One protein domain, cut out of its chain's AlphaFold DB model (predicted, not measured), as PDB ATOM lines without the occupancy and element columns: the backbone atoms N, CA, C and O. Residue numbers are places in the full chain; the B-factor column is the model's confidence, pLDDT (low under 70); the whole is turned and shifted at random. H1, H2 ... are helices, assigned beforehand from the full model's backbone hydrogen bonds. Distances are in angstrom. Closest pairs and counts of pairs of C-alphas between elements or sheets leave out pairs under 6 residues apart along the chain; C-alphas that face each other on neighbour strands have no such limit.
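AT A GLANCE: This is residues 48 to 92 of the 176 residues of an uncharacterized protein of Choiromyces venosus 120613-1 (UniProt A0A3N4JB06). One long helix, H3, makes the longest axis, and the short helix H1 crosses over its middle at a steep angle. A second short helix, H2, lies near the beginning of H3 and runs the opposite way, while the turn at residues 66 to 73 and the end at residues 87 to 92 stick out. The printed part has 45 residues with three named helices, H1, H2 and H3 in that order, and no named strand; its class is all helix. It is only just compact, close to loose, with a radius of gyration of the C-alphas of 10.9 A, and elongated, spanning 35 by 22 by 14 A.

HOW THE PARTS SIT: H1, residues 48 to 54, touches H3, residues 72 to 90, with residues 78 to 85 of H3 alone; the closest C-alphas, those of Ala 51 and Ser 82, are 4.5 A apart. They run opposite ways at a steep tilt of 63 degrees. H2, residues 61 to 67, is close to H1 but not clearly touching, with the C-alphas of Ala 54 and Leu 61 closest at 5.8 A and their lines about perpendicular at 83 degrees. H2 and H3 form a helical hairpin, opposite ways at a shallow tilt of 22 degrees. They only just touch, with 3 pairs of C-alphas within 8 A, through residues 72 to 75 of H3 alone; the closest are the C-alphas of Glu 65 and Ile 75, 6.7 A apart. In H1, H2 and H3 every O i to N i+4 pair is within hydrogen-bond range.

IN THESE COORDINATES: H1 begins with C-alpha 48 at (110.831, 73.457, 258.482) and is 9.7 A long from first to last C-alpha. H2 measures 10.1 A. H3 measures 26.5 A, from C-alpha 72 at (109.616, 68.236, 239.681) to C-alpha 90 at (121.164, 66.729, 263.491).

THE WHOLE: The two C-alphas farthest apart are those of Asp 70 and Ile 92, at 36.0 A. The printed part has no cut; the link from H1 to H2 is short and that from H2 to H3 tight. The model's mean pLDDT over the printed part is 73.4, with residue 49, residues 54 to 64 and residues 91 to 92 under 70.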
ATOM      1  N   VAL A  48     111.539  74.355 257.555       71.62
ATOM      2  CA  VAL A  48     110.831  73.457 258.482       71.62
ATOM      3  C   VAL A  48     109.522  72.978 257.877       71.62
ATOM      4  O   VAL A  48     109.243  71.792 257.967       71.62
ATOM      5  N   LEU A  49     108.785  73.856 257.190       69.56
ATOM      6  CA  LEU A  49     107.529  73.487 256.532       69.56
ATOM      7  C   LEU A  49     107.744  72.429 255.443       69.56
ATOM      8  O   LEU A  49     106.974  71.478 255.338       69.56
ATOM      9  N   TYR A  50     108.830  72.544 254.674       71.50
ATOM     10  CA  TYR A  50     109.180  71.542 253.666       71.50
ATOM     11  C   TYR A  50     109.601  70.213 254.295       71.50
ATOM     12  O   TYR A  50     109.192  69.158 253.820       71.50
ATOM     13  N   ALA A  51     110.389  70.257 255.375       71.44
ATOM     14  CA  ALA A  51     110.807  69.052 256.080       71.44
ATOM     15  C   ALA A  51     109.628  68.334 256.741       71.44
ATOM     16  O   ALA A  51     109.547  67.119 256.631       71.44
ATOM     17  N   THR A  52     108.695  69.055 257.372       71.81
ATOM     18  CA  THR A  52     107.507  68.446 257.990       71.81
ATOM     19  C   THR A  52     106.627  67.746 256.968       71.81
ATOM     20  O   THR A  52     106.180  66.642 257.235       71.81
ATOM     21  N   VAL A  53     106.444  68.333 255.781       70.44
ATOM     22  CA  VAL A  53     105.687  67.692 254.695       70.44
ATOM     23  C   VAL A  53     106.432  66.471 254.145       70.44
ATOM     24  O   VAL A  53     105.815  65.454 253.849       70.44
ATOM     25  N   ALA A  54     107.761  66.533 254.034       68.38
ATOM     26  CA  ALA A  54     108.568  65.408 253.558       68.38
ATOM     27  C   ALA A  54     108.688  64.255 254.576       68.38
ATOM     28  O   ALA A  54     108.919  63.112 254.179       68.38
ATOM     29  N   LEU A  55     108.587  64.557 255.874       68.75
ATOM     30  CA  LEU A  55     108.721  63.615 256.993       68.75
ATOM     31  C   LEU A  55     107.374  63.143 257.551       68.75
ATOM     32  O   LEU A  55     107.372  62.390 258.525       68.75
ATOM     33  N   ASP A  56     106.255  63.572 256.967       69.12
ATOM     34  CA  ASP A  56     104.932  63.155 257.411       69.12
ATOM     35  C   ASP A  56     104.770  61.631 257.212       69.12
ATOM     36  O   ASP A  56     104.851  61.137 256.082       69.12
ATOM     37  N   PRO A  57     104.584  60.842 258.288       58.56
ATOM     38  CA  PRO A  57     104.444  59.393 258.187       58.56
ATOM     39  C   PRO A  57     103.175  58.960 257.436       58.56
ATOM     40  O   PRO A  57     103.140  57.841 256.917       58.56
ATOM     41  N   GLU A  58     102.155  59.818 257.353       57.41
ATOM     42  CA  GLU A  58     100.921  59.564 256.603       57.41
ATOM     43  C   GLU A  58     101.124  59.828 255.098       57.41
ATOM     44  O   GLU A  58     100.691  59.045 254.245       57.41
ATOM     45  N   MET A  59     101.909  60.857 254.764       57.47
ATOM     46  CA  MET A  59     102.304  61.227 253.405       57.47
ATOM     47  C   MET A  59     103.721  60.737 253.084       57.47
ATOM     48  O   MET A  59     104.700  61.482 253.071       57.47
ATOM     49  N   ARG A  60     103.842  59.448 252.739       63.44
ATOM     50  CA  ARG A  60     105.107  58.914 252.207       63.44
ATOM     51  C   ARG A  60     105.572  59.776 251.033       63.44
ATOM     52  O   ARG A  60     104.794  60.063 250.132       63.44
ATOM     53  N   LEU A  61     106.863  60.096 250.985       65.88
ATOM     54  CA  LEU A  61     107.483  60.935 249.948       65.88
ATOM     55  C   LEU A  61     107.182  60.462 248.504       65.88
ATOM     56  O   LEU A  61     107.103  61.271 247.588       65.88
ATOM     57  N   GLN A  62     106.911  59.164 248.309       67.06
ATOM     58  CA  GLN A  62     106.401  58.601 247.047       67.06
ATOM     59  C   GLN A  62     105.032  59.151 246.616       67.06
ATOM     60  O   GLN A  62     104.775  59.284 245.424       67.06
ATOM     61  N   HIS A  63     104.140  59.438 247.563       67.94
ATOM     62  CA  HIS A  63     102.831  60.019 247.284       67.94
ATOM     63  C   HIS A  63     102.979  61.463 246.805       67.94
ATOM     64  O   HIS A  63     102.413  61.835 245.781       67.94
ATOM     65  N   PHE A  64     103.870  62.213 247.451       68.44
ATOM     66  CA  PHE A  64     104.248  63.563 247.046       68.44
ATOM     67  C   PHE A  64     104.877  63.600 245.644       68.44
ATOM     68  O   PHE A  64     104.513  64.421 244.807       68.44
ATOM     69  N   GLU A  65     105.760  62.642 245.342       71.81
ATOM     70  CA  GLU A  65     106.306  62.439 243.995       71.81
ATOM     71  C   GLU A  65     105.237  62.064 242.964       71.81
ATOM     72  O   GLU A  65     105.449  62.268 241.770       71.81
ATOM     73  N   SER A  66     104.107  61.497 243.401       76.44
ATOM     74  CA  SER A  66     103.031  61.063 242.517       76.44
ATOM     75  C   SER A  66     101.988  62.139 242.228       76.44
ATOM     76  O   SER A  66     101.525  62.217 241.090       76.44
ATOM     77  N   GLU A  67     101.655  62.963 243.221       78.25
ATOM     78  CA  GLU A  67     100.715  64.074 243.078       78.25
ATOM     79  C   GLU A  67     101.360  65.264 242.373       78.25
ATOM     80  O   GLU A  67     100.730  65.897 241.534       78.25
ATOM     81  N   TRP A  68     102.625  65.572 242.677       75.88
ATOM     82  CA  TRP A  68     103.303  66.757 242.139       75.88
ATOM     83  C   TRP A  68     104.254  66.423 240.986       75.88
ATOM     84  O   TRP A  68     105.260  67.104 240.775       75.88
ATOM     85  N   LYS A  69     103.928  65.390 240.194       76.25
ATOM     86  CA  LYS A  69     104.707  64.994 239.003       76.25
ATOM     87  C   LYS A  69     104.895  66.131 238.006       76.25
ATOM     88  O   LYS A  69     105.932  66.197 237.352       76.25
ATOM     89  N   ASP A  70     103.913  67.020 237.921       83.06
ATOM     90  CA  ASP A  70     103.914  68.143 236.984       83.06
ATOM     91  C   ASP A  70     104.894  69.256 237.390       83.06
ATOM     92  O   ASP A  70     105.173  70.145 236.587       83.06
ATOM     93  N   ARG A  71     105.426  69.216 238.622       78.38
ATOM     94  CA  ARG A  71     106.346  70.219 239.181       78.38
ATOM     95  C   ARG A  71     107.545  69.568 239.882       78.38
ATOM     96  O   ARG A  71     107.671  69.629 241.113       78.38
ATOM     97  N   PRO A  72     108.452  68.925 239.123       78.06
ATOM     98  CA  PRO A  72     109.616  68.236 239.681       78.06
ATOM     99  C   PRO A  72     110.566  69.167 240.452       78.06
ATOM    100  O   PRO A  72     111.276  68.725 241.357       78.06
ATOM    101  N   GLU A  73     110.570  70.460 240.134       79.31
ATOM    102  CA  GLU A  73     111.371  71.480 240.801       79.31
ATOM    103  C   GLU A  73     111.016  71.637 242.288       79.31
ATOM    104  O   GLU A  73     111.908  71.837 243.115       79.31
ATOM    105  N   TRP A  74     109.744  71.465 242.657       78.75
ATOM    106  CA  TRP A  74     109.295  71.558 244.051       78.75
ATOM    107  C   TRP A  74     109.714  70.342 244.865       78.75
ATOM    108  O   TRP A  74     110.118  70.476 246.020       78.75
ATOM    109  N   ILE A  75     109.697  69.164 244.243       77.38
ATOM    110  CA  ILE A  75     110.142  67.916 244.864       77.38
ATOM    111  C   ILE A  75     111.644  67.990 245.169       77.38
ATOM    112  O   ILE A  75     112.081  67.639 246.268       77.38
ATOM    113  N   LEU A  76     112.442  68.474 244.212       80.25
ATOM    114  CA  LEU A  76     113.885  68.644 244.392       80.25
ATOM    115  C   LEU A  76     114.201  69.664 245.490       80.25
ATOM    116  O   LEU A  76     115.023  69.390 246.364       80.25
ATOM    117  N   LEU A  77     113.507  70.802 245.487       80.69
ATOM    118  CA  LEU A  77     113.684  71.857 246.478       80.69
ATOM    119  C   LEU A  77     113.275  71.403 247.889       80.69
ATOM    120  O   LEU A  77     113.979  71.702 248.855       80.69
ATOM    121  N   ALA A  78     112.194  70.632 248.024       76.62
ATOM    122  CA  ALA A  78     111.774  70.067 249.304       76.62
ATOM    123  C   ALA A  78     112.804  69.065 249.854       76.62
ATOM    124  O   ALA A  78     113.160  69.136 251.035       76.62
ATOM    125  N   LYS A  79     113.337  68.175 249.004       79.25
ATOM    126  CA  LYS A  79     114.405  67.233 249.382       79.25
ATOM    127  C   LYS A  79     115.671  67.961 249.830       79.25
ATOM    128  O   LYS A  79     116.241  67.602 250.862       79.25
ATOM    129  N   ASP A  80     116.087  68.988 249.093       83.62
ATOM    130  CA  ASP A  80     117.275  69.779 249.420       83.62
ATOM    131  C   ASP A  80     117.111  70.537 250.744       83.62
ATOM    132  O   ASP A  80     117.946  70.416 251.643       83.62
ATOM    133  N   LYS A  81     115.975  71.221 250.944       80.50
ATOM    134  CA  LYS A  81     115.681  71.920 252.206       80.50
ATOM    135  C   LYS A  81     115.624  70.963 253.392       80.50
ATOM    136  O   LYS A  81     116.224  71.267 254.424       80.50
ATOM    137  N   SER A  82     114.989  69.801 253.231       78.38
ATOM    138  CA  SER A  82     114.912  68.760 254.268       78.38
ATOM    139  C   SER A  82     116.294  68.228 254.642       78.38
ATOM    140  O   SER A  82     116.634  68.135 255.821       78.38
ATOM    141  N   LYS A  83     117.132  67.948 253.638       79.44
ATOM    142  CA  LYS A  83     118.515  67.513 253.848       79.44
ATOM    143  C   LYS A  83     119.352  68.601 254.518       79.44
ATOM    144  O   LYS A  83     120.087  68.294 255.451       79.44
ATOM    145  N   SER A  84     119.222  69.854 254.082       81.38
ATOM    146  CA  SER A  84     119.939  70.981 254.686       81.38
ATOM    147  C   SER A  84     119.560  71.155 256.158       81.38
ATOM    148  O   SER A  84     120.444  71.274 256.993       81.38
ATOM    149  N   LEU A  85     118.272  71.043 256.510       80.44
ATOM    150  CA  LEU A  85     117.830  71.081 257.904       80.44
ATOM    151  C   LEU A  85     118.394  69.943 258.742       80.44
ATOM    152  O   LEU A  85     118.758  70.165 259.896       80.44
ATOM    153  N   TRP A  86     118.445  68.735 258.178       78.12
ATOM    154  CA  TRP A  86     119.015  67.587 258.865       78.12
ATOM    155  C   TRP A  86     120.511  67.776 259.137       78.12
ATOM    156  O   TRP A  86     120.966  67.517 260.248       78.12
ATOM    157  N   ILE A  87     121.262  68.293 258.160       81.69
ATOM    158  CA  ILE A  87     122.680  68.626 258.334       81.69
ATOM    159  C   ILE A  87     122.841  69.709 259.407       81.69
ATOM    160  O   ILE A  87     123.599  69.504 260.353       81.69
ATOM    161  N   ASP A  88     122.082  70.802 259.299       79.56
ATOM    162  CA  ASP A  88     122.181  71.973 260.175       79.56
ATOM    163  C   ASP A  88     121.861  71.637 261.648       79.56
ATOM    164  O   ASP A  88     122.491  72.181 262.551       79.56
ATOM    165  N   ASN A  89     120.895  70.743 261.905       74.31
ATOM    166  CA  ASN A  89     120.378  70.492 263.261       74.31
ATOM    167  C   ASN A  89     120.769  69.134 263.860       74.31
ATOM    168  O   ASN A  89     120.798  68.999 265.082       74.31
ATOM    169  N   TYR A  90     121.041  68.120 263.031       70.88
ATOM    170  CA  TYR A  90     121.164  66.729 263.491       70.88
ATOM    171  C   TYR A  90     122.428  66.009 263.016       70.88
ATOM    172  O   TYR A  90     122.710  64.920 263.522       70.88
ATOM    173  N   SER A  91     123.220  66.575 262.094       67.69
ATOM    174  CA  SER A  91     124.503  65.967 261.731       67.69
ATOM    175  C   SER A  91     125.535  66.198 262.839       67.69
ATOM    176  O   SER A  91     126.352  67.112 262.825       67.69
ATOM    177  N   ILE A  92     125.497  65.339 263.857       60.03
ATOM    178  CA  ILE A  92     126.620  65.176 264.774       60.03
ATOM    179  C   ILE A  92     127.770  64.652 263.920       60.03
ATOM    180  O   ILE A  92     127.666  63.564 263.355       60.03
TER     181      ILE A  92